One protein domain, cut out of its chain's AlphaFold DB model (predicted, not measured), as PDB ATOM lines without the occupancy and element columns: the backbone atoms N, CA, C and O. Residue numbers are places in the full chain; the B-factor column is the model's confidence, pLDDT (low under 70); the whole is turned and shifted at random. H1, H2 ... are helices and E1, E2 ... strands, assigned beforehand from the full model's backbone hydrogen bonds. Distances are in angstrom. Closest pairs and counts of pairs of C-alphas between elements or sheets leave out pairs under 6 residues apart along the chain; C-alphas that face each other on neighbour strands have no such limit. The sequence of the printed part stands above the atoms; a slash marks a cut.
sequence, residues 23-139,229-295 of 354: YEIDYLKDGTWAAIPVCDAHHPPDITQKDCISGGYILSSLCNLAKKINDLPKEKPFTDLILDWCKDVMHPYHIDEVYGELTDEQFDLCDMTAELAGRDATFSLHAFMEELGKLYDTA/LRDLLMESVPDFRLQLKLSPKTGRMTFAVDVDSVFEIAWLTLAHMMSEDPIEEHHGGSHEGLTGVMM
ATOM      1  N   TYR A  23      65.332  38.042  88.382       97.12
ATOM      2  CA  TYR A  23      66.382  37.513  89.243       97.12
ATOM      3  C   TYR A  23      67.294  38.637  89.731       97.12
ATOM      4  O   TYR A  23      67.765  39.461  88.946       97.12
ATOM      5  N   GLU A  24      67.623  38.610  91.015       94.75
ATOM      6  CA  GLU A  24      68.704  39.393  91.597       94.75
ATOM      7  C   GLU A  24      70.010  38.594  91.581       94.75
ATOM      8  O   GLU A  24      70.017  37.362  91.545       94.75
ATOM      9  N   ILE A  25      71.140  39.300  91.587       94.12
ATOM     10  CA  ILE A  25      72.463  38.683  91.669       94.12
ATOM     11  C   ILE A  25      73.044  38.968  93.048       94.12
ATOM     12  O   ILE A  25      73.163  40.131  93.435       94.12
ATOM     13  N   ASP A  26      73.481  37.918  93.738       90.88
ATOM     14  CA  ASP A  26      74.173  38.028  95.022       90.88
ATOM     15  C   ASP A  26      75.442  37.162  95.056       90.88
ATOM     16  O   ASP A  26      75.704  36.344  94.168       90.88
ATOM     17  N   TYR A  27      76.267  37.375  96.075       86.62
ATOM     18  CA  TYR A  27      77.517  36.668  96.294       86.62
ATOM     19  C   TYR A  27      77.333  35.590  97.364       86.62
ATOM     20  O   TYR A  27      77.112  35.878  98.543       86.62
ATOM     21  N   LEU A  28      77.454  34.325  96.967       78.19
ATOM     22  CA  LEU A  28      77.388  33.203  97.893       78.19
ATOM     23  C   LEU A  28      78.593  33.198  98.838       78.19
ATOM     24  O   LEU A  28      79.680  33.702  98.548       78.19
ATOM     25  N   LYS A  29      78.408  32.552  99.994       76.81
ATOM     26  CA  LYS A  29      79.450  32.414 101.027       76.81
ATOM     27  C   LYS A  29      80.704  31.689 100.531       76.81
ATOM     28  O   LYS A  29      81.764  31.854 101.129       76.81
ATOM     29  N   ASP A  30      80.576  30.881  99.484       75.38
ATOM     30  CA  ASP A  30      81.669  30.133  98.861       75.38
ATOM     31  C   ASP A  30      82.486  30.955  97.851       75.38
ATOM     32  O   ASP A  30      83.486  30.470  97.328       75.38
ATOM     33  N   GLY A  31      82.107  32.212  97.608       75.69
ATOM     34  CA  GLY A  31      82.804  33.079  96.673       75.69
ATOM     35  C   GLY A  31      82.259  33.055  95.246       75.69
ATOM     36  O   GLY A  31      82.895  33.625  94.361       75.69
ATOM     37  N   THR A  32      81.128  32.396  94.997       83.44
ATOM     38  CA  THR A  32      80.519  32.328  93.666       83.44
ATOM     39  C   THR A  32      79.315  33.258  93.543       83.44
ATOM     40  O   THR A  32      78.623  33.554  94.515       83.44
ATOM     41  N   TRP A  33      79.066  33.757  92.332       91.19
ATOM     42  CA  TRP A  33      77.859  34.531  92.046       91.19
ATOM     43  C   TRP A  33      76.649  33.601  91.950       91.19
ATOM     44  O   TRP A  33      76.716  32.573  91.269       91.19
ATOM     45  N   ALA A  34      75.541  33.991  92.572       94.88
ATOM     46  CA  ALA A  34      74.259  33.310  92.467       94.88
ATOM     47  C   ALA A  34      73.187  34.209  91.867       94.88
ATOM     48  O   ALA A  34      73.219  35.428  92.022       94.88
ATOM     49  N   ALA A  35      72.239  33.565  91.198       96.75
ATOM     50  CA  ALA A  35      70.990  34.165  90.780       96.75
ATOM     51  C   ALA A  35      69.904  33.784  91.792       96.75
ATOM     52  O   ALA A  35      69.657  32.596  92.022       96.75
ATOM     53  N   ILE A  36      69.273  34.793  92.382       95.69
ATOM     54  CA  ILE A  36      68.186  34.663  93.348       95.69
ATOM     55  C   ILE A  36      66.903  35.101  92.643       95.69
ATOM     56  O   ILE A  36      66.798  36.269  92.267       95.69
ATOM     57  N   PRO A  37      65.938  34.207  92.398       96.38
ATOM     58  CA  PRO A  37      64.683  34.605  91.781       96.38
ATOM     59  C   PRO A  37      63.895  35.569  92.667       96.38
ATOM     60  O   PRO A  37      63.789  35.386  93.880       96.38
ATOM     61  N   VAL A  38      63.292  36.574  92.038       95.00
ATOM     62  CA  VAL A  38      62.345  37.475  92.696       95.00
ATOM     63  C   VAL A  38      60.973  36.804  92.683       95.00
ATOM     64  O   VAL A  38      60.427  36.521  91.615       95.00
ATOM     65  N   CYS A  39      60.437  36.528  93.872       94.56
ATOM     66  CA  CYS A  39      59.149  35.868  94.066       94.56
ATOM     67  C   CYS A  39      58.292  36.699  95.025       94.56
ATOM     68  O   CYS A  39      58.455  36.631  96.242       94.56
ATOM     69  N   ASP A  40      57.407  37.524  94.470       92.62
ATOM     70  CA  ASP A  40      56.508  38.384  95.240       92.62
ATOM     71  C   ASP A  40      55.238  38.724  94.434       92.62
ATOM     72  O   ASP A  40      55.098  38.370  93.260       92.62
ATOM     73  N   ALA A  41      54.289  39.429  95.054       91.56
ATOM     74  CA  ALA A  41      53.026  39.808  94.415       91.56
ATOM     75  C   ALA A  41      53.173  40.727  93.178       91.56
ATOM     76  O   ALA A  41      52.259  40.793  92.351       91.56
ATOM     77  N   HIS A  42      54.284  41.455  93.043       92.12
ATOM     78  CA  HIS A  42      54.601  42.280  91.873       92.12
ATOM     79  C   HIS A  42      55.323  41.486  90.774       92.12
ATOM     80  O   HIS A  42      55.194  41.830  89.597       92.12
ATOM     81  N   HIS A  43      56.009  40.408  91.150       92.12
ATOM     82  CA  HIS A  43      56.798  39.533  90.288       92.12
ATOM     83  C   HIS A  43      56.361  38.063  90.442       92.12
ATOM     84  O   HIS A  43      57.159  37.217  90.852       92.12
ATOM     85  N   PRO A  44      55.096  37.724  90.128       92.44
ATOM     86  CA  PRO A  44      54.613  36.362  90.297       92.44
ATOM     87  C   PRO A  44      55.322  35.400  89.324       92.44
ATOM     88  O   PRO A  44      55.501  35.747  88.149       92.44
ATOM     89  N   PRO A  45      55.681  34.178  89.761       93.19
ATOM     90  CA  PRO A  45      56.202  33.157  88.865       93.19
ATOM     91  C   PRO A  45      55.130  32.706  87.863       93.19
ATOM     92  O   PRO A  45      53.937  32.632  88.163       93.19
ATOM     93  N   ASP A  46      55.566  32.367  86.653       91.81
ATOM     94  CA  ASP A  46      54.701  31.829  85.606       91.81
ATOM     95  C   ASP A  46      54.755  30.300  85.626       91.81
ATOM     96  O   ASP A  46      55.618  29.674  85.007       91.81
ATOM     97  N   ILE A  47      53.803  29.712  86.351       87.25
ATOM     98  CA  ILE A  47      53.560  28.261  86.428       87.25
ATOM     99  C   ILE A  47      52.561  27.775  85.365       87.25
ATOM    100  O   ILE A  47      52.197  26.602  85.322       87.25
ATOM    101  N   THR A  48      52.052  28.683  84.523       73.75
ATOM    102  CA  THR A  48      50.894  28.424  83.655       73.75
ATOM    103  C   THR A  48      51.258  28.092  82.218       73.75
ATOM    104  O   THR A  48      50.346  28.045  81.390       73.75
ATOM    105  N   GLN A  49      52.545  27.893  81.901       62.78
ATOM    106  CA  GLN A  49      53.038  27.720  80.531       62.78
ATOM    107  C   GLN A  49      52.141  26.759  79.727       62.78
ATOM    108  O   GLN A  49      52.180  25.540  79.872       62.78
ATOM    109  N   LYS A  50      51.283  27.347  78.879       50.47
ATOM    110  CA  LYS A  50      50.266  26.639  78.082       50.47
ATOM    111  C   LYS A  50      50.874  25.840  76.930       50.47
ATOM    112  O   LYS A  50      50.207  24.965  76.383       50.47
ATOM    113  N   ASP A  51      52.123  26.135  76.588       53.12
ATOM    114  CA  ASP A  51      52.882  25.470  75.544       53.12
ATOM    115  C   ASP A  51      53.900  24.544  76.212       53.12
ATOM    116  O   ASP A  51      54.878  25.011  76.786       53.12
ATOM    117  N   CYS A  52      53.670  23.228  76.159       60.50
ATOM    118  CA  CYS A  52      54.635  22.250  76.657       60.50
ATOM    119  C   CYS A  52      55.991  22.476  75.971       60.50
ATOM    120  O   CYS A  52      56.149  22.160  74.785       60.50
ATOM    121  N   ILE A  53      56.971  23.007  76.704       80.62
ATOM    122  CA  ILE A  53      58.337  23.134  76.205       80.62
ATOM    123  C   ILE A  53      58.882  21.721  75.964       80.62
ATOM    124  O   ILE A  53      58.803  20.846  76.824       80.62
ATOM    125  N   SER A  54      59.413  21.468  74.768       87.56
ATOM    126  CA  SER A  54      60.003  20.169  74.443       87.56
ATOM    127  C   SER A  54      61.458  20.088  74.905       87.56
ATOM    128  O   SER A  54      62.188  21.080  74.851       87.56
ATOM    129  N   GLY A  55      61.923  18.888  75.269       88.75
ATOM    130  CA  GLY A  55      63.335  18.658  75.607       88.75
ATOM    131  C   GLY A  55      64.285  19.100  74.487       88.75
ATOM    132  O   GLY A  55      65.310  19.724  74.740       88.75
ATOM    133  N   GLY A  56      63.894  18.898  73.223       91.38
ATOM    134  CA  GLY A  56      64.657  19.379  72.069       91.38
ATOM    135  C   GLY A  56      64.755  20.910  71.983       91.38
ATOM    136  O   GLY A  56      65.789  21.444  71.572       91.38
ATOM    137  N   TYR A  57      63.712  21.642  72.391       92.00
ATOM    138  CA  TYR A  57      63.783  23.101  72.499       92.00
ATOM    139  C   TYR A  57      64.726  23.531  73.628       92.00
ATOM    140  O   TYR A  57      65.578  24.386  73.397       92.00
ATOM    141  N   ILE A  58      64.642  22.899  74.805       94.25
ATOM    142  CA  ILE A  58      65.546  23.169  75.937       94.25
ATOM    143  C   ILE A  58      66.999  22.947  75.506       94.25
ATOM    144  O   ILE A  58      67.789  23.887  75.538       94.25
ATOM    145  N   LEU A  59      67.319  21.762  74.979       96.31
ATOM    146  CA  LEU A  59      68.657  21.407  74.498       96.31
ATOM    147  C   LEU A  59      69.195  22.414  73.470       96.31
ATOM    148  O   LEU A  59      70.283  22.966  73.640       96.31
ATOM    149  N   SER A  60      68.431  22.687  72.407       96.38
ATOM    150  CA  SER A  60      68.888  23.601  71.351       96.38
ATOM    151  C   SER A  60      68.993  25.053  71.828       96.38
ATOM    152  O   SER A  60      69.896  25.770  71.399       96.38
ATOM    153  N   SER A  61      68.113  25.505  72.726       97.12
ATOM    154  CA  SER A  61      68.175  26.858  73.289       97.12
ATOM    155  C   SER A  61      69.370  27.040  74.233       97.12
ATOM    156  O   SER A  61      70.052  28.055  74.107       97.12
ATOM    157  N   LEU A  62      69.696  26.049  75.073       98.44
ATOM    158  CA  LEU A  62      70.907  26.040  75.903       98.44
ATOM    159  C   LEU A  62      72.170  26.046  75.036       98.44
ATOM    160  O   LEU A  62      73.038  26.894  75.221       98.44
ATOM    161  N   CYS A  63      72.255  25.193  74.011       98.12
ATOM    162  CA  CYS A  63      73.411  25.192  73.106       98.12
ATOM    163  C   CYS A  63      73.576  26.539  72.376       98.12
ATOM    164  O   CYS A  63      74.691  27.016  72.160       98.12
ATOM    165  N   ASN A  64      72.470  27.196  72.017       97.94
ATOM    166  CA  ASN A  64      72.504  28.528  71.412       97.94
ATOM    167  C   ASN A  64      72.867  29.635  72.414       97.94
ATOM    168  O   ASN A  64      73.547  30.590  72.028       97.94
ATOM    169  N   LEU A  65      72.452  29.519  73.679       98.44
ATOM    170  CA  LEU A  65      72.912  30.384  74.765       98.44
ATOM    171  C   LEU A  65      74.428  30.246  74.935       98.44
ATOM    172  O   LEU A  65      75.137  31.251  74.896       98.44
ATOM    173  N   ALA A  66      74.925  29.012  75.024       97.69
ATOM    174  CA  ALA A  66      76.346  28.714  75.139       97.69
ATOM    175  C   ALA A  66      77.136  29.314  73.974       97.69
ATOM    176  O   ALA A  66      78.091  30.054  74.194       97.69
ATOM    177  N   LYS A  67      76.676  29.105  72.734       95.69
ATOM    178  CA  LYS A  67      77.262  29.730  71.541       95.69
ATOM    179  C   LYS A  67      77.311  31.257  71.663       95.69
ATOM    180  O   LYS A  67      78.354  31.857  71.420       95.69
ATOM    181  N   LYS A  68      76.203  31.897  72.057       96.31
ATOM    182  CA  LYS A  68      76.126  33.360  72.215       96.31
ATOM    183  C   LYS A  68      77.128  33.864  73.256       96.31
ATOM    184  O   LYS A  68      77.771  34.879  73.017       96.31
ATOM    185  N   ILE A  69      77.274  33.154  74.373       96.62
ATOM    186  CA  ILE A  69      78.261  33.450  75.420       96.62
ATOM    187  C   ILE A  69      79.694  33.237  74.904       96.62
ATOM    188  O   ILE A  69      80.579  34.047  75.186       96.62
ATOM    189  N   ASN A  70      79.925  32.183  74.121       94.00
ATOM    190  CA  ASN A  70      81.237  31.852  73.568       94.00
ATOM    191  C   ASN A  70      81.705  32.833  72.483       94.00
ATOM    192  O   ASN A  70      82.903  33.040  72.291       94.00
ATOM    193  N   ASP A  71      80.759  33.458  71.781       92.25
ATOM    194  CA  ASP A  71      81.020  34.491  70.779       92.25
ATOM    195  C   ASP A  71      81.383  35.853  71.413       92.25
ATOM    196  O   ASP A  71      81.899  36.738  70.725       92.25
ATOM    197  N   LEU A  72      81.143  36.050  72.716       92.44
ATOM    198  CA  LEU A  72      81.557  37.263  73.424       92.44
ATOM    199  C   LEU A  72      83.066  37.242  73.740       92.44
ATOM    200  O   LEU A  72      83.589  36.200  74.128       92.44
ATOM    201  N   PRO A  73      83.759  38.398  73.733       88.69
ATOM    202  CA  PRO A  73      85.092  38.520  74.336       88.69
ATOM    203  C   PRO A  73      85.083  38.064  75.801       88.69
ATOM    204  O   PRO A  73      84.080  38.293  76.486       88.69
ATOM    205  N   LYS A  74      86.164  37.432  76.283       82.69
ATOM    206  CA  LYS A  74      86.269  36.813  77.626       82.69
ATOM    207  C   LYS A  74      85.993  37.776  78.785       82.69
ATOM    208  O   LYS A  74      85.504  37.359  79.830       82.69
ATOM    209  N   GLU A  75      86.227  39.063  78.577       84.00
ATOM    210  CA  GLU A  75      86.064  40.117  79.579       84.00
ATOM    211  C   GLU A  75      84.613  40.596  79.703       84.00
ATOM    212  O   GLU A  75      84.255  41.241  80.686       84.00
ATOM    213  N   LYS A  76      83.764  40.323  78.701       88.25
ATOM    214  CA  LYS A  76      82.371  40.778  78.733       88.25
ATOM    215  C   LYS A  76      81.530  39.955  79.716       88.25
ATOM    216  O   LYS A  76      81.670  38.733  79.752       88.25
ATOM    217  N   PRO A  77      80.616  40.588  80.469       89.31
ATOM    218  CA  PRO A  77      79.683  39.852  81.309       89.31
ATOM    219  C   PRO A  77      78.729  39.020  80.444       89.31
ATOM    220  O   PRO A  77      78.370  39.405  79.329       89.31
ATOM    221  N   PHE A  78      78.334  37.867  80.973       92.25
ATOM    222  CA  PHE A  78      77.390  36.934  80.352       92.25
ATOM    223  C   PHE A  78      76.178  36.651  81.249       92.25
ATOM    224  O   PHE A  78      75.273  35.937  80.830       92.25
ATOM    225  N   THR A  79      76.160  37.201  82.465       94.06
ATOM    226  CA  THR A  79      75.125  36.975  83.483       94.06
ATOM    227  C   THR A  79      73.738  37.285  82.941       94.06
ATOM    228  O   THR A  79      72.868  36.424  82.988       94.06
ATOM    229  N   ASP A  80      73.572  38.442  82.299       95.06
ATOM    230  CA  ASP A  80      72.287  38.870  81.735       95.06
ATOM    231  C   ASP A  80      71.775  37.885  80.678       95.06
ATOM    232  O   ASP A  80      70.579  37.651  80.581       95.06
ATOM    233  N   LEU A  81      72.673  37.236  79.923       97.25
ATOM    234  CA  LEU A  81      72.277  36.228  78.936       97.25
ATOM    235  C   LEU A  81      71.691  34.974  79.589       97.25
ATOM    236  O   LEU A  81      70.765  34.388  79.031       97.25
ATOM    237  N   ILE A  82      72.239  34.562  80.735       97.81
ATOM    238  CA  ILE A  82      71.728  33.431  81.513       97.81
ATOM    239  C   ILE A  82      70.374  33.804  82.116       97.81
ATOM    240  O   ILE A  82      69.408  33.071  81.933       97.81
ATOM    241  N   LEU A  83      70.284  34.966  82.770       97.69
ATOM    242  CA  LEU A  83      69.049  35.413  83.415       97.69
ATOM    243  C   LEU A  83      67.921  35.628  82.401       97.69
ATOM    244  O   LEU A  83      66.794  35.207  82.644       97.69
ATOM    245  N   ASP A  84      68.213  36.226  81.245       97.62
ATOM    246  CA  ASP A  84      67.246  36.366  80.154       97.62
ATOM    247  C   ASP A  84      66.770  34.999  79.655       97.62
ATOM    248  O   ASP A  84      65.572  34.804  79.466       97.62
ATOM    249  N   TRP A  85      67.671  34.019  79.513       97.75
ATOM    250  CA  TRP A  85      67.266  32.659  79.157       97.75
ATOM    251  C   TRP A  85      66.345  32.044  80.220       97.75
ATOM    252  O   TRP A  85      65.324  31.465  79.860       97.75
ATOM    253  N   CYS A  86      66.639  32.213  81.512       97.06
ATOM    254  CA  CYS A  86      65.791  31.700  82.591       97.06
ATOM    255  C   CYS A  86      64.392  32.344  82.600       97.06
ATOM    256  O   CYS A  86      63.392  31.640  82.746       97.06
ATOM    257  N   LYS A  87      64.310  33.665  82.384       95.44
ATOM    258  CA  LYS A  87      63.045  34.420  82.294       95.44
ATOM    259  C   LYS A  87      62.244  34.097  81.033       95.44
ATOM    260  O   LYS A  87      61.016  34.149  81.048       95.44
ATOM    261  N   ASP A  88      62.906  33.772  79.927       93.44
ATOM    262  CA  ASP A  88      62.233  33.494  78.656       93.44
ATOM    263  C   ASP A  88      61.848  32.021  78.500       93.44
ATOM    264  O   ASP A  88      60.831  31.718  77.874       93.44
ATOM    265  N   VAL A  89      62.651  31.112  79.057       92.94
ATOM    266  CA  VAL A  89      62.536  29.669  78.836       92.94
ATOM    267  C   VAL A  89      62.043  28.961  80.090       92.94
ATOM    268  O   VAL A  89      60.885  28.539  80.119       92.94
ATOM    269  N   MET A  90      62.904  28.797  81.100       92.94
ATOM    270  CA  MET A  90      62.606  27.973  82.273       92.94
ATOM    271  C   MET A  90      63.594  28.208  83.427       92.94
ATOM    272  O   MET A  90      64.778  28.472  83.200       92.94
ATOM    273  N   HIS A  91      63.122  28.035  84.664       95.38
ATOM    274  CA  HIS A  91      63.972  27.951  85.851       95.38
ATOM    275  C   HIS A  91      64.906  26.710  85.794       95.38
ATOM    276  O   HIS A  91      64.436  25.625  85.446       95.38
ATOM    277  N   PRO A  92      66.219  26.833  86.088       96.25
ATOM    278  CA  PRO A  92      67.191  25.802  85.716       96.25
ATOM    279  C   PRO A  92      67.371  24.609  86.668       96.25
ATOM    280  O   PRO A  92      67.808  23.563  86.187       96.25
ATOM    281  N   TYR A  93      67.078  24.729  87.965       96.00
ATOM    282  CA  TYR A  93      67.431  23.722  88.981       96.00
ATOM    283  C   TYR A  93      66.293  23.456  89.963       96.00
ATOM    284  O   TYR A  93      65.328  24.211  89.991       96.00
ATOM    285  N   HIS A  94      66.406  22.391  90.759       93.50
ATOM    286  CA  HIS A  94      65.459  22.060  91.832       93.50
ATOM    287  C   HIS A  94      64.004  22.063  91.351       93.50
ATOM    288  O   HIS A  94      63.096  22.549  92.022       93.50
ATOM    289  N   ILE A  95      63.794  21.572  90.124       90.31
ATOM    290  CA  ILE A  95      62.557  21.786  89.368       90.31
ATOM    291  C   ILE A  95      61.365  21.181  90.108       90.31
ATOM    292  O   ILE A  95      60.335  21.838  90.240       90.31
ATOM    293  N   ASP A  96      61.487  19.933  90.566       86.88
ATOM    294  CA  ASP A  96      60.379  19.231  91.218       86.88
ATOM    295  C   ASP A  96      60.109  19.794  92.629       86.88
ATOM    296  O   ASP A  96      58.946  19.906  93.018       86.88
ATOM    297  N   GLU A  97      61.155  20.181  93.368       90.44
ATOM    298  CA  GLU A  97      61.052  20.758  94.719       90.44
ATOM    299  C   GLU A  97      60.385  22.137  94.687       90.44
ATOM    300  O   GLU A  97      59.306  22.317  95.253       90.44
ATOM    301  N   VAL A  98      60.948  23.069  93.916       93.31
ATOM    302  CA  VAL A  98      60.436  24.440  93.802       93.31
ATOM    303  C   VAL A  98      59.037  24.449  93.187       93.31
ATOM    304  O   VAL A  98      58.163  25.189  93.633       93.31
ATOM    305  N   TYR A  99      58.763  23.612  92.180       91.19
ATOM    306  CA  TYR A  99      57.407  23.515  91.637       91.19
ATOM    307  C   TYR A  99      56.402  23.017  92.685       91.19
ATOM    308  O   TYR A  99      55.268  23.502  92.727       91.19
ATOM    309  N   GLY A 100      56.804  22.065  93.532       89.88
ATOM    310  CA  GLY A 100      55.992  21.585  94.647       89.88
ATOM    311  C   GLY A 100      55.625  22.708  95.615       89.88
ATOM    312  O   GLY A 100      54.456  22.854  95.954       89.88
ATOM    313  N   GLU A 101      56.592  23.546  95.984       92.56
ATOM    314  CA  GLU A 101      56.374  24.708  96.855       92.56
ATOM    315  C   GLU A 101      55.447  25.750  96.223       92.56
ATOM    316  O   GLU A 101      54.483  26.185  96.849       92.56
ATOM    317  N   LEU A 102      55.687  26.103  94.956       92.12
ATOM    318  CA  LEU A 102      54.893  27.098  94.224       92.12
ATOM    319  C   LEU A 102      53.443  26.660  93.964       92.12
ATOM    320  O   LEU A 102      52.608  27.483  93.579       92.12
ATOM    321  N   THR A 103      53.148  25.368  94.103       90.81
ATOM    322  CA  THR A 103      51.812  24.800  93.881       90.81
ATOM    323  C   THR A 103      51.153  24.273  95.153       90.81
ATOM    324  O   THR A 103      50.042  23.741  95.075       90.81
ATOM    325  N   ASP A 104      51.792  24.448  96.313       91.69
ATOM    326  CA  ASP A 104      51.209  24.099  97.605       91.69
ATOM    327  C   ASP A 104      49.957  24.949  97.887       91.69
ATOM    328  O   ASP A 104      49.891  26.136  97.562       91.69
ATOM    329  N   GLU A 105      48.939  24.350  98.511       91.44
ATOM    330  CA  GLU A 105      47.684  25.045  98.835       91.44
ATOM    331  C   GLU A 105      47.879  26.221  99.807       91.44
ATOM    332  O   GLU A 105      47.023  27.106  99.877       91.44
ATOM    333  N   GLN A 106      48.971  26.220 100.576       92.06
ATOM    334  CA  GLN A 106      49.326  27.253 101.548       92.06
ATOM    335  C   GLN A 106      50.246  28.332 100.969       92.06
ATOM    336  O   GLN A 106      50.552  29.284 101.681       92.06
ATOM    337  N   PHE A 107      50.691  28.196  99.718       92.44
ATOM    338  CA  PHE A 107      51.565  29.177  99.085       92.44
ATOM    339  C   PHE A 107      50.848  30.524  98.892       92.44
ATOM    340  O   PHE A 107      49.786  30.595  98.264       92.44
ATOM    341  N   ASP A 108      51.451  31.605  99.395       92.19
ATOM    342  CA  ASP A 108      50.953  32.974  99.255       92.19
ATOM    343  C   ASP A 108      52.091  33.936  98.870       92.19
ATOM    344  O   ASP A 108      53.108  34.067  99.550       92.19
ATOM    345  N   LEU A 109      51.888  34.677  97.777       92.44
ATOM    346  CA  LEU A 109      52.831  35.677  97.262       92.44
ATOM    347  C   LEU A 109      53.041  36.886  98.190       92.44
ATOM    348  O   LEU A 109      53.897  37.728  97.916       92.44
ATOM    349  N   CYS A 110      52.226  37.023  99.236       91.25
ATOM    350  CA  CYS A 110      52.260  38.136 100.178       91.25
ATOM    351  C   CYS A 110      52.911  37.781 101.524       91.25
ATOM    352  O   CYS A 110      52.915  38.634 102.418       91.25
ATOM    353  N   ASP A 111      53.423  36.560 101.704       91.62
ATOM    354  CA  ASP A 111      53.991  36.113 102.976       91.62
ATOM    355  C   ASP A 111      55.370  35.431 102.849       91.62
ATOM    356  O   ASP A 111      56.040  35.494 101.818       91.62
ATOM    357  N   MET A 112      55.830  34.825 103.949       90.50
ATOM    358  CA  MET A 112      57.148  34.188 104.044       90.50
ATOM    359  C   MET A 112      57.312  32.969 103.122       90.50
ATOM    360  O   MET A 112      58.446  32.571 102.867       90.50
ATOM    361  N   THR A 113      56.228  32.350 102.646       91.69
ATOM    362  CA  THR A 113      56.299  31.181 101.754       91.69
ATOM    363  C   THR A 113      56.891  31.551 100.394       91.69
ATOM    364  O   THR A 113      57.688  30.787  99.855       91.69
ATOM    365  N   ALA A 114      56.611  32.756  99.888       92.12
ATOM    366  CA  ALA A 114      57.214  33.276  98.663       92.12
ATOM    367  C   ALA A 114      58.721  33.548  98.805       92.12
ATOM    368  O   ALA A 114      59.496  33.211  97.908       92.12
ATOM    369  N   GLU A 115      59.148  34.101  99.947       89.81
ATOM    370  CA  GLU A 115      60.570  34.339 100.243       89.81
ATOM    371  C   GLU A 115      61.351  33.018 100.333       89.81
ATOM    372  O   GLU A 115      62.461  32.918  99.805       89.81
ATOM    373  N   LEU A 116      60.766  31.996 100.969       91.25
ATOM    374  CA  LEU A 116      61.364  30.661 101.054       91.25
ATOM    375  C   LEU A 116      61.493  30.021  99.669       91.25
ATOM    376  O   LEU A 116      62.606  29.669  99.295       91.25
ATOM    377  N   ALA A 117      60.425  30.014  98.866       92.31
ATOM    378  CA  ALA A 117      60.473  29.473  97.508       92.31
ATOM    379  C   ALA A 117      61.514  30.183  96.622       92.31
ATOM    380  O   ALA A 117      62.220  29.550  95.838       92.31
ATOM    381  N   GLY A 118      61.657  31.509  96.756       92.88
ATOM    382  CA  GLY A 118      62.702  32.261  96.058       92.88
ATOM    383  C   GLY A 118      64.115  31.860  96.500       92.88
ATOM    384  O   GLY A 118      65.027  31.707  95.685       92.88
ATOM    385  N   ARG A 119      64.305  31.639  97.801       90.94
ATOM    386  CA  ARG A 119      65.585  31.200  98.357       90.94
ATOM    387  C   ARG A 119      65.936  29.770  97.946       90.94
ATOM    388  O   ARG A 119      67.085  29.536  97.576       90.94
ATOM    389  N   ASP A 120      64.985  28.852  97.998       92.88
ATOM    390  CA  ASP A 120      65.195  27.440  97.663       92.88
ATOM    391  C   ASP A 120      65.410  27.254  96.148       92.88
ATOM    392  O   ASP A 120      66.173  26.394  95.715       92.88
ATOM    393  N   ALA A 121      64.899  28.186  95.339       95.56
ATOM    394  CA  ALA A 121      65.201  28.311  93.916       95.56
ATOM    395  C   ALA A 121      66.503  29.086  93.594       95.56
ATOM    396  O   ALA A 121      66.777  29.395  92.433       95.56
ATOM    397  N   THR A 122      67.330  29.454  94.575       95.62
ATOM    398  CA  THR A 122      68.604  30.144  94.302       95.62
ATOM    399  C   THR A 122      69.627  29.188  93.688       95.62
ATOM    400  O   THR A 122      69.846  28.095  94.203       95.62
ATOM    401  N   PHE A 123      70.334  29.615  92.635       95.75
ATOM    402  CA  PHE A 123      71.340  28.771  91.982       95.75
ATOM    403  C   PHE A 123      72.655  29.490  91.669       95.75
ATOM    404  O   PHE A 123      72.702  30.701  91.445       95.75
ATOM    405  N   SER A 124      73.747  28.719  91.616       95.44
ATOM    406  CA  SER A 124      75.083  29.221  91.278       95.44
ATOM    407  C   SER A 124      75.234  29.444  89.771       95.44
ATOM    408  O   SER A 124      75.073  28.524  88.966       95.44
ATOM    409  N   LEU A 125      75.641  30.654  89.379       95.19
ATOM    410  CA  LEU A 125      75.968  30.981  87.986       95.19
ATOM    411  C   LEU A 125      77.236  30.259  87.510       95.19
ATOM    412  O   LEU A 125      77.407  30.033  86.312       95.19
ATOM    413  N   HIS A 126      78.127  29.895  88.436       93.69
ATOM    414  CA  HIS A 126      79.317  29.114  88.117       93.69
ATOM    415  C   HIS A 126      78.948  27.677  87.735       93.69
ATOM    416  O   HIS A 126      79.351  27.230  86.663       93.69
ATOM    417  N   ALA A 127      78.122  27.005  88.546       94.75
ATOM    418  CA  ALA A 127      77.628  25.658  88.243       94.75
ATOM    419  C   ALA A 127      76.883  25.623  86.899       94.75
ATOM    420  O   ALA A 127      77.195  24.795  86.042       94.75
ATOM    421  N   PHE A 128      76.010  26.611  86.660       97.12
ATOM    422  CA  PHE A 128      75.317  26.773  85.380       97.12
ATOM    423  C   PHE A 128      76.292  26.840  84.199       97.12
ATOM    424  O   PHE A 128      76.092  26.176  83.187       97.12
ATOM    425  N   MET A 129      77.366  27.624  84.316       95.94
ATOM    426  CA  MET A 129      78.369  27.754  83.255       95.94
ATOM    427  C   MET A 129      79.168  26.472  83.018       95.94
ATOM    428  O   MET A 129      79.472  26.161  81.865       95.94
ATOM    429  N   GLU A 130      79.517  25.733  84.071       95.44
ATOM    430  CA  GLU A 130      80.230  24.462  83.928       95.44
ATOM    431  C   GLU A 130      79.379  23.408  83.216       95.44
ATOM    432  O   GLU A 130      79.859  22.741  82.295       95.44
ATOM    433  N   GLU A 131      78.115  23.265  83.610       97.44
ATOM    434  CA  GLU A 131      77.194  22.317  82.980       97.44
ATOM    435  C   GLU A 131      76.852  22.723  81.549       97.44
ATOM    436  O   GLU A 131      76.865  21.878  80.647       97.44
ATOM    437  N   LEU A 132      76.642  24.022  81.313       98.12
ATOM    438  CA  LEU A 132      76.421  24.572  79.981       98.12
ATOM    439  C   LEU A 132      77.601  24.291  79.051       98.12
ATOM    440  O   LEU A 132      77.379  23.895  77.909       98.12
ATOM    441  N   GLY A 133      78.834  24.473  79.529       96.25
ATOM    442  CA  GLY A 133      80.042  24.198  78.755       96.25
ATOM    443  C   GLY A 133      80.161  22.727  78.365       96.25
ATOM    444  O   GLY A 133      80.327  22.425  77.185       96.25
ATOM    445  N   LYS A 134      79.989  21.810  79.329       95.88
ATOM    446  CA  LYS A 134      80.032  20.356  79.079       95.88
ATOM    447  C   LYS A 134      78.972  19.932  78.062       95.88
ATOM    448  O   LYS A 134      79.294  19.268  77.080       95.88
ATOM    449  N   LEU A 135      77.724  20.360  78.265       97.50
ATOM    450  CA  LEU A 135      76.621  20.059  77.350       97.50
ATOM    451  C   LEU A 135      76.897  20.609  75.948       97.50
ATOM    452  O   LEU A 135      76.680  19.918  74.955       97.50
ATOM    453  N   TYR A 136      77.376  21.851  75.859       96.56
ATOM    454  CA  TYR A 136      77.649  22.519  74.593       96.56
ATOM    455  C   TYR A 136      78.777  21.854  73.806       96.56
ATOM    456  O   TYR A 136      78.619  21.619  72.608       96.56
ATOM    457  N   ASP A 137      79.891  21.523  74.456       93.88
ATOM    458  CA  ASP A 137      81.030  20.890  73.794       93.88
ATOM    459  C   ASP A 137      80.677  19.473  73.320       93.88
ATOM    460  O   ASP A 137      80.992  19.118  72.180       93.88
ATOM    461  N   THR A 138      79.911  18.706  74.101       94.38
ATOM    462  CA  THR A 138      79.397  17.403  73.654       94.38
ATOM    463  C   THR A 138      78.364  17.531  72.536       94.38
ATOM    464  O   THR A 138      78.425  16.789  71.558       94.38
ATOM    465  N   ALA A 139      77.443  18.496  72.603       94.44
ATOM    466  CA  ALA A 139      76.491  18.758  71.524       94.44
ATOM    467  C   ALA A 139      77.201  19.147  70.218       94.44
ATOM    468  O   ALA A 139      76.842  18.665  69.140       94.44
ATOM    469  N   LEU A 229      86.079   8.057  68.035       89.12
ATOM    470  CA  LEU A 229      85.319   9.300  68.195       89.12
ATOM    471  C   LEU A 229      83.922   9.025  68.764       89.12
ATOM    472  O   LEU A 229      83.475   9.745  69.656       89.12
ATOM    473  N   ARG A 230      83.260   7.959  68.306       89.56
ATOM    474  CA  ARG A 230      81.973   7.511  68.839       89.56
ATOM    475  C   ARG A 230      82.094   7.105  70.306       89.56
ATOM    476  O   ARG A 230      81.284   7.553  71.113       89.56
ATOM    477  N   ASP A 231      83.111   6.325  70.662       90.44
ATOM    478  CA  ASP A 231      83.341   5.915  72.051       90.44
ATOM    479  C   ASP A 231      83.596   7.128  72.959       90.44
ATOM    480  O   ASP A 231      82.991   7.239  74.019       90.44
ATOM    481  N   LEU A 232      84.411   8.093  72.517       91.12
ATOM    482  CA  LEU A 232      84.638   9.345  73.250       91.12
ATOM    483  C   LEU A 232      83.354  10.159  73.431       91.12
ATOM    484  O   LEU A 232      83.141  10.767  74.479       91.12
ATOM    485  N   LEU A 233      82.499  10.189  72.408       91.25
ATOM    486  CA  LEU A 233      81.217  10.870  72.495       91.25
ATOM    487  C   LEU A 233      80.319  10.187  73.535       91.25
ATOM    488  O   LEU A 233      79.718  10.876  74.358       91.25
ATOM    489  N   MET A 234      80.268   8.854  73.544       90.88
ATOM    490  CA  MET A 234      79.528   8.080  74.545       90.88
ATOM    491  C   MET A 234      80.076   8.296  75.962       90.88
ATOM    492  O   MET A 234      79.293   8.514  76.879       90.88
ATOM    493  N   GLU A 235      81.402   8.299  76.129       92.69
ATOM    494  CA  GLU A 235      82.087   8.565  77.405       92.69
ATOM    495  C   GLU A 235      81.788   9.974  77.961       92.69
ATOM    496  O   GLU A 235      81.934  10.204  79.160       92.69
ATOM    497  N   SER A 236      81.379  10.925  77.111       92.00
ATOM    498  CA  SER A 236      81.080  12.305  77.522       92.00
ATOM    499  C   SER A 236      79.672  12.513  78.090       92.00
ATOM    500  O   SER A 236      79.406  13.556  78.690       92.00
ATOM    501  N   VAL A 237      78.765  11.549  77.899       93.00
ATOM    502  CA  VAL A 237      77.391  11.616  78.415       93.00
ATOM    503  C   VAL A 237      77.400  11.258  79.907       93.00
ATOM    504  O   VAL A 237      77.994  10.244  80.275       93.00
ATOM    505  N   PRO A 238      76.759  12.053  80.786       93.94
ATOM    506  CA  PRO A 238      76.726  11.759  82.214       93.94
ATOM    507  C   PRO A 238      75.859  10.536  82.537       93.94
ATOM    508  O   PRO A 238      74.932  10.187  81.803       93.94
ATOM    509  N   ASP A 239      76.125   9.924  83.690       91.62
ATOM    510  CA  ASP A 239      75.268   8.880  84.245       91.62
ATOM    511  C   ASP A 239      73.921   9.455  84.708       91.62
ATOM    512  O   ASP A 239      73.858  10.509  85.343       91.62
ATOM    513  N   PHE A 240      72.838   8.711  84.470       88.81
ATOM    514  CA  PHE A 240      71.491   9.075  84.913       88.81
ATOM    515  C   PHE A 240      71.012   8.157  86.034       88.81
ATOM    516  O   PHE A 240      71.056   6.928  85.922       88.81
ATOM    517  N   ARG A 241      70.483   8.746  87.110       87.50
ATOM    518  CA  ARG A 241      69.842   7.977  88.183       87.50
ATOM    519  C   ARG A 241      68.417   7.616  87.779       87.50
ATOM    520  O   ARG A 241      67.662   8.462  87.314       87.50
ATOM    521  N   LEU A 242      68.038   6.356  87.973       86.06
ATOM    522  CA  LEU A 242      66.667   5.886  87.775       86.06
ATOM    523  C   LEU A 242      65.952   5.783  89.121       86.06
ATOM    524  O   LEU A 242      66.492   5.228  90.077       86.06
ATOM    525  N   GLN A 243      64.715   6.266  89.171       83.31
ATOM    526  CA  GLN A 243      63.848   6.188  90.342       83.31
ATOM    527  C   GLN A 243      62.424   5.764  89.959       83.31
ATOM    528  O   GLN A 243      62.006   5.851  88.803       83.31
ATOM    529  N   LEU A 244      61.661   5.279  90.939       84.12
ATOM    530  CA  LEU A 244      60.225   5.050  90.777       84.12
ATOM    531  C   LEU A 244      59.485   6.372  90.993       84.12
ATOM    532  O   LEU A 244      59.428   6.860  92.119       84.12
ATOM    533  N   LYS A 245      58.882   6.919  89.932       78.31
ATOM    534  CA  LYS A 245      58.029   8.117  89.999       78.31
ATOM    535  C   LYS A 245      56.558   7.750  89.781       78.31
ATOM    536  O   LYS A 245      56.235   6.807  89.052       78.31
ATOM    537  N   LEU A 246      55.652   8.489  90.421       77.19
ATOM    538  CA  LEU A 246      54.211   8.381  90.186       77.19
ATOM    539  C   LEU A 246      53.845   9.243  88.976       77.19
ATOM    540  O   LEU A 246      54.025  10.453  89.002       77.19
ATOM    541  N   SER A 247      53.316   8.638  87.916       69.56
ATOM    542  CA  SER A 247      52.851   9.373  86.739       69.56
ATOM    543  C   SER A 247      51.600  10.195  87.085       69.56
ATOM    544  O   SER A 247      50.553   9.588  87.329       69.56
ATOM    545  N   PRO A 248      51.627  11.542  87.014       64.25
ATOM    546  CA  PRO A 248      50.450  12.361  87.326       64.25
ATOM    547  C   PRO A 248      49.289  12.098  86.358       64.25
ATOM    548  O   PRO A 248      48.121  12.156  86.727       64.25
ATOM    549  N   LYS A 249      49.615  11.742  85.105       64.56
ATOM    550  CA  LYS A 249      48.634  11.445  84.050       64.56
ATOM    551  C   LYS A 249      47.893  10.126  84.259       64.56
ATOM    552  O   LYS A 249      46.752  10.004  83.825       64.56
ATOM    553  N   THR A 250      48.548   9.116  84.834       74.38
ATOM    554  CA  THR A 250      48.003   7.745  84.888       74.38
ATOM    555  C   THR A 250      47.807   7.207  86.303       74.38
ATOM    556  O   THR A 250      47.159   6.174  86.465       74.38
ATOM    557  N   GLY A 251      48.373   7.866  87.318       74.62
ATOM    558  CA  GLY A 251      48.384   7.403  88.707       74.62
ATOM    559  C   GLY A 251      49.199   6.125  88.933       74.62
ATOM    560  O   GLY A 251      49.042   5.477  89.963       74.62
ATOM    561  N   ARG A 252      50.036   5.711  87.970       80.25
ATOM    562  CA  ARG A 252      50.854   4.492  88.057       80.25
ATOM    563  C   ARG A 252      52.295   4.818  88.422       80.25
ATOM    564  O   ARG A 252      52.834   5.820  87.960       80.25
ATOM    565  N   MET A 253      52.917   3.939  89.203       81.75
ATOM    566  CA  MET A 253      54.359   3.978  89.444       81.75
ATOM    567  C   MET A 253      55.101   3.473  88.204       81.75
ATOM    568  O   MET A 253      54.788   2.398  87.690       81.75
ATOM    569  N   THR A 254      56.076   4.240  87.733       77.00
ATOM    570  CA  THR A 254      56.914   3.910  86.575       77.00
ATOM    571  C   THR A 254      58.374   4.193  86.895       77.00
ATOM    572  O   THR A 254      58.668   5.180  87.570       77.00
ATOM    573  N   PHE A 255      59.288   3.363  86.388       80.75
ATOM    574  CA  PHE A 255      60.703   3.724  86.378       80.75
ATOM    575  C   PHE A 255      60.913   4.904  85.439       80.75
ATOM    576  O   PHE A 255      60.470   4.888  84.287       80.75
ATOM    577  N   ALA A 256      61.576   5.923  85.958       79.62
ATOM    578  CA  ALA A 256      61.851   7.143  85.240       79.62
ATOM    579  C   ALA A 256      63.221   7.684  85.649       79.62
ATOM    580  O   ALA A 256      63.712   7.391  86.741       79.62
ATOM    581  N   VAL A 257      63.839   8.459  84.764       83.50
ATOM    582  CA  VAL A 257      65.035   9.219  85.119       83.50
ATOM    583  C   VAL A 257      64.673  10.237  86.193       83.50
ATOM    584  O   VAL A 257      63.653  10.925  86.114       83.50
ATOM    585  N   ASP A 258      65.502  10.274  87.223       84.94
ATOM    586  CA  ASP A 258      65.481  11.303  88.240       84.94
ATOM    587  C   ASP A 258      66.136  12.551  87.661       84.94
ATOM    588  O   ASP A 258      67.342  12.569  87.430       84.94
ATOM    589  N   VAL A 259      65.294  13.520  87.328       84.38
ATOM    590  CA  VAL A 259      65.669  14.777  86.693       84.38
ATOM    591  C   VAL A 259      65.252  15.898  87.626       84.38
ATOM    592  O   VAL A 259      64.079  15.966  87.992       84.38
ATOM    593  N   ASP A 260      66.202  16.761  87.953       88.12
ATOM    594  CA  ASP A 260      66.063  17.919  88.827       88.12
ATOM    595  C   ASP A 260      66.579  19.218  88.175       88.12
ATOM    596  O   ASP A 260      66.370  20.308  88.704       88.12
ATOM    597  N   SER A 261      67.217  19.139  86.998       93.81
ATOM    598  CA  SER A 261      67.711  20.319  86.276       93.81
ATOM    599  C   SER A 261      67.390  20.331  84.780       93.81
ATOM    600  O   SER A 261      67.191  19.299  84.132       93.81
ATOM    601  N   VAL A 262      67.407  21.527  84.182       95.06
ATOM    602  CA  VAL A 262      67.278  21.698  82.724       95.06
ATOM    603  C   VAL A 262      68.440  21.057  81.964       95.06
ATOM    604  O   VAL A 262      68.267  20.647  80.814       95.06
ATOM    605  N   PHE A 263      69.610  20.937  82.598       96.69
ATOM    606  CA  PHE A 263      70.771  20.268  82.022       96.69
ATOM    607  C   PHE A 263      70.561  18.761  81.952       96.69
ATOM    608  O   PHE A 263      70.835  18.176  80.910       96.69
ATOM    609  N   GLU A 264      69.999  18.136  82.984       93.38
ATOM    610  CA  GLU A 264      69.642  16.714  82.951       93.38
ATOM    611  C   GLU A 264      68.563  16.427  81.896       93.38
ATOM    612  O   GLU A 264      68.696  15.463  81.138       93.38
ATOM    613  N   ILE A 265      67.554  17.303  81.749       91.81
ATOM    614  CA  ILE A 265      66.575  17.219  80.645       91.81
ATOM    615  C   ILE A 265      67.288  17.264  79.288       91.81
ATOM    616  O   ILE A 265      66.986  16.467  78.391       91.81
ATOM    617  N   ALA A 266      68.214  18.208  79.108       95.31
ATOM    618  CA  ALA A 266      68.930  18.398  77.852       95.31
ATOM    619  C   ALA A 266      69.876  17.229  77.537       95.31
ATOM    620  O   ALA A 266      69.886  16.748  76.403       95.31
ATOM    621  N   TRP A 267      70.608  16.732  78.532       95.75
ATOM    622  CA  TRP A 267      71.475  15.562  78.425       95.75
ATOM    623  C   TRP A 267      70.691  14.306  78.075       95.75
ATOM    624  O   TRP A 267      71.067  13.591  77.149       95.75
ATOM    625  N   LEU A 268      69.569  14.066  78.755       91.44
ATOM    626  CA  LEU A 268      68.703  12.931  78.462       91.44
ATOM    627  C   LEU A 268      68.127  13.032  77.046       91.44
ATOM    628  O   LEU A 268      68.085  12.047  76.312       91.44
ATOM    629  N   THR A 269      67.729  14.237  76.632       91.19
ATOM    630  CA  THR A 269      67.264  14.497  75.265       91.19
ATOM    631  C   THR A 269      68.352  14.184  74.235       91.19
ATOM    632  O   THR A 269      68.069  13.530  73.233       91.19
ATOM    633  N   LEU A 270      69.589  14.629  74.472       92.56
ATOM    634  CA  LEU A 270      70.720  14.367  73.583       92.56
ATOM    635  C   LEU A 270      71.041  12.867  73.516       92.56
ATOM    636  O   LEU A 270      71.178  12.325  72.423       92.56
ATOM    637  N   ALA A 271      71.077  12.186  74.663       90.81
ATOM    638  CA  ALA A 271      71.302  10.746  74.744       90.81
ATOM    639  C   ALA A 271      70.215   9.952  74.000       90.81
ATOM    640  O   ALA A 271      70.527   9.013  73.268       90.81
ATOM    641  N   HIS A 272      68.944  10.361  74.112       85.75
ATOM    642  CA  HIS A 272      67.859   9.775  73.327       85.75
ATOM    643  C   HIS A 272      68.093   9.941  71.824       85.75
ATOM    644  O   HIS A 272      68.015   8.947  71.103       85.75
ATOM    645  N   MET A 273      68.456  11.146  71.361       86.12
ATOM    646  CA  MET A 273      68.781  11.384  69.947       86.12
ATOM    647  C   MET A 273      69.936  10.496  69.471       86.12
ATOM    648  O   MET A 273      69.836   9.909  68.401       86.12
ATOM    649  N   MET A 274      70.993  10.346  70.276       84.94
ATOM    650  CA  MET A 274      72.127   9.462  69.971       84.94
ATOM    651  C   MET A 274      71.731   7.979  69.904       84.94
ATOM    652  O   MET A 274      72.335   7.218  69.154       84.94
ATOM    653  N   SER A 275      70.742   7.557  70.699       79.81
ATOM    654  CA  SER A 275      70.275   6.164  70.736       79.81
ATOM    655  C   SER A 275      69.296   5.812  69.612       79.81
ATOM    656  O   SER A 275      69.294   4.679  69.137       79.81
ATOM    657  N   GLU A 276      68.449   6.764  69.209       72.69
ATOM    658  CA  GLU A 276      67.403   6.563  68.199       72.69
ATOM    659  C   GLU A 276      67.916   6.811  66.776       72.69
ATOM    660  O   GLU A 276      67.405   6.211  65.831       72.69
ATOM    661  N   ASP A 277      68.926   7.672  66.625       66.00
ATOM    662  CA  ASP A 277      69.628   7.941  65.370       66.00
ATOM    663  C   ASP A 277      71.082   7.459  65.489       66.00
ATOM    664  O   ASP A 277      71.965   8.251  65.848       66.00
ATOM    665  N   PRO A 278      71.349   6.158  65.254       60.59
ATOM    666  CA  PRO A 278      72.714   5.677  65.215       60.59
ATOM    667  C   PRO A 278      73.459   6.443  64.123       60.59
ATOM    668  O   PRO A 278      73.074   6.473  62.952       60.59
ATOM    669  N   ILE A 279      74.558   7.074  64.522       60.53
ATOM    670  CA  ILE A 279      75.519   7.612  63.574       60.53
ATOM    671  C   ILE A 279      76.091   6.379  62.848       60.53
ATOM    672  O   ILE A 279      76.842   5.594  63.424       60.53
ATOM    673  N   GLU A 280      75.635   6.108  61.628       60.12
ATOM    674  CA  GLU A 280      76.069   4.935  60.871       60.12
ATOM    675  C   GLU A 280      77.281   5.303  60.016       60.12
ATOM    676  O   GLU A 280      77.294   6.329  59.323       60.12
ATOM    677  N   GLU A 281      78.297   4.438  60.041       50.69
ATOM    678  CA  GLU A 281      79.339   4.428  59.021       50.69
ATOM    679  C   GLU A 281      78.642   4.193  57.672       50.69
ATOM    680  O   GLU A 281      78.133   3.106  57.406       50.69
ATOM    681  N   HIS A 282      78.590   5.226  56.827       49.16
ATOM    682  CA  HIS A 282      77.963   5.207  55.497       49.16
ATOM    683  C   HIS A 282      76.433   5.370  55.452       49.16
ATOM    684  O   HIS A 282      75.740   4.639  54.739       49.16
ATOM    685  N   HIS A 283      75.901   6.434  56.061       52.03
ATOM    686  CA  HIS A 283      74.623   6.988  55.605       52.03
ATOM    687  C   HIS A 283      74.743   7.346  54.115       52.03
ATOM    688  O   HIS A 283      75.373   8.335  53.747       52.03
ATOM    689  N   GLY A 284      74.147   6.540  53.229       45.25
ATOM    690  CA  GLY A 284      74.131   6.726  51.768       45.25
ATOM    691  C   GLY A 284      73.337   7.955  51.296       45.25
ATOM    692  O   GLY A 284      72.654   7.904  50.274       45.25
ATOM    693  N   GLY A 285      73.350   9.043  52.070       46.62
ATOM    694  CA  GLY A 285      72.569  10.256  51.858       46.62
ATOM    695  C   GLY A 285      71.068  10.105  52.129       46.62
ATOM    696  O   GLY A 285      70.324  11.071  51.944       46.62
ATOM    697  N   SER A 286      70.579   8.927  52.543       45.59
ATOM    698  CA  SER A 286      69.165   8.734  52.876       45.59
ATOM    699  C   SER A 286      68.919   8.975  54.358       45.59
ATOM    700  O   SER A 286      68.974   8.058  55.168       45.59
ATOM    701  N   HIS A 287      68.546  10.203  54.706       51.44
ATOM    702  CA  HIS A 287      68.023  10.527  56.033       51.44
ATOM    703  C   HIS A 287      66.587   9.984  56.232       51.44
ATOM    704  O   HIS A 287      65.742  10.690  56.766       51.44
ATOM    705  N   GLU A 288      66.198   8.814  55.716       45.94
ATOM    706  CA  GLU A 288      64.826   8.308  55.910       45.94
ATOM    707  C   GLU A 288      64.539   8.058  57.405       45.94
ATOM    708  O   GLU A 288      65.355   7.491  58.112       45.94
ATOM    709  N   GLY A 289      63.390   8.537  57.907       50.97
ATOM    710  CA  GLY A 289      62.971   8.376  59.318       50.97
ATOM    711  C   GLY A 289      63.513   9.399  60.332       50.97
ATOM    712  O   GLY A 289      63.049   9.457  61.464       50.97
ATOM    713  N   LEU A 290      64.428  10.261  59.911       58.62
ATOM    714  CA  LEU A 290      65.239  11.104  60.778       58.62
ATOM    715  C   LEU A 290      64.599  12.473  61.108       58.62
ATOM    716  O   LEU A 290      65.091  13.528  60.721       58.62
ATOM    717  N   THR A 291      63.497  12.506  61.856       60.19
ATOM    718  CA  THR A 291      62.932  13.751  62.430       60.19
ATOM    719  C   THR A 291      63.185  13.827  63.928       60.19
ATOM    720  O   THR A 291      63.166  12.798  64.584       60.19
ATOM    721  N   GLY A 292      63.372  15.026  64.489       77.19
ATOM    722  CA  GLY A 292      63.552  15.182  65.939       77.19
ATOM    723  C   GLY A 292      65.003  15.152  66.425       77.19
ATOM    724  O   GLY A 292      65.222  15.169  67.626       77.19
ATOM    725  N   VAL A 293      65.981  15.181  65.518       84.69
ATOM    726  CA  VAL A 293      67.415  15.214  65.854       84.69
ATOM    727  C   VAL A 293      67.968  16.633  65.793       84.69
ATOM    728  O   VAL A 293      67.532  17.460  64.984       84.69
ATOM    729  N   MET A 294      68.923  16.924  66.668       90.62
ATOM    730  CA  MET A 294      69.598  18.213  66.731       90.62
ATOM    731  C   MET A 294      70.642  18.363  65.620       90.62
ATOM    732  O   MET A 294      71.473  17.491  65.430       90.62
ATOM    733  N   MET A 295      70.639  19.500  64.927       88.62
ATOM    734  CA  MET A 295      71.609  19.850  63.883       88.62
ATOM    735  C   MET A 295      72.097  21.290  64.060       88.62
ATOM    736  O   MET A 295      71.418  22.119  64.671       88.62
TER     737      MET A 295
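What this domain is: This is residues 23 to 139 and 229 to 295 of the 354 residues of an uncharacterized protein of Selenomonas sp. F0473 (UniProt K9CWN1). H5 and H7 lie side by side, and H1 crosses both of them, with H7 near its first residues; the strand hairpin E1 and E2 is off one end of this core, with H2 packed on it and H4 beside E2. H3 folds against H4 at that end, a second strand hairpin, E3 and E4, lies away from the first five helices, and residues 71 to 76 and 280 to 286 stick out as loops. The printed part has 184 residues with seven named helices and four named strands, in the order E1, E2, H1 to H6, E3, E4, H7; its class is mixed, helices and strands, and both two-stranded sheets are antiparallel. It is only just compact, close to loose, with a radius of gyration of the C-alphas of 18.7 A and spans of 62 by 51 by 29 A.

Where its parts are: E1, residues 23 to 27, begins at C-alpha 23 (66.382, 37.513, 89.243), and E2 is residues 33 to 38. H1, residues 55 to 70, is 22.3 A long; H2 is residues 79 to 88, H3 95 to 102 and H4 112 to 120. H5, residues 125 to 139, is 20.5 A long. H6 is residues 229 to 235, E3 242 to 246 and E4 253 to 257. H7, residues 262 to 276, is 21.0 A long and ends at C-alpha 276 (67.403, 6.563, 68.199).

How they stand to each other: The hairpin E1 and E2 has N 24 and O 36 at 2.8 A, within hydrogen-bond range. The closest C-alphas of E1 and H2 are Tyr 23 and Leu 83, 6.7 A; those of E2 and H4 are Pro 37 and Gly 118, 5.3 A. H3 and H4 form a helical hairpin and touch, closest at C-alphas 98 and 117, 6.3 A. H1 and H2 form another at a shallow tilt of 22 degrees, closest at C-alphas 65 and 81, 7.2 A. H1 touches H5, about perpendicular at 74 degrees, closest at C-alphas 63 and 136, 5.2 A. With residues 55 to 59 alone, H1 touches H7, closest at C-alphas 59 and 266, 4.5 A. H5 and H7 touch and run the same way at 10 degrees, a shallow tilt, closest at C-alphas 131 and 263, 6.8 A. H6 is close to H5 but not clearly touching, with C-alphas 138 and 233 closest at 6.9 A. In the hairpin E3 and E4, N 243 and O 256 are 2.9 A apart. In the seven helices every O i to N i+4 pair is within hydrogen-bond range.

The domain as a whole: The C-alphas farthest apart are Asp 111 and Gly 284, 62.4 A. Residues 140 to 228 are not printed, with 13.4 A between C-alphas 139 and 229. E2 to H1 is a long link. pLDDT is under 70 at residues 49 to 52, 247 to 249 and 277 to 291.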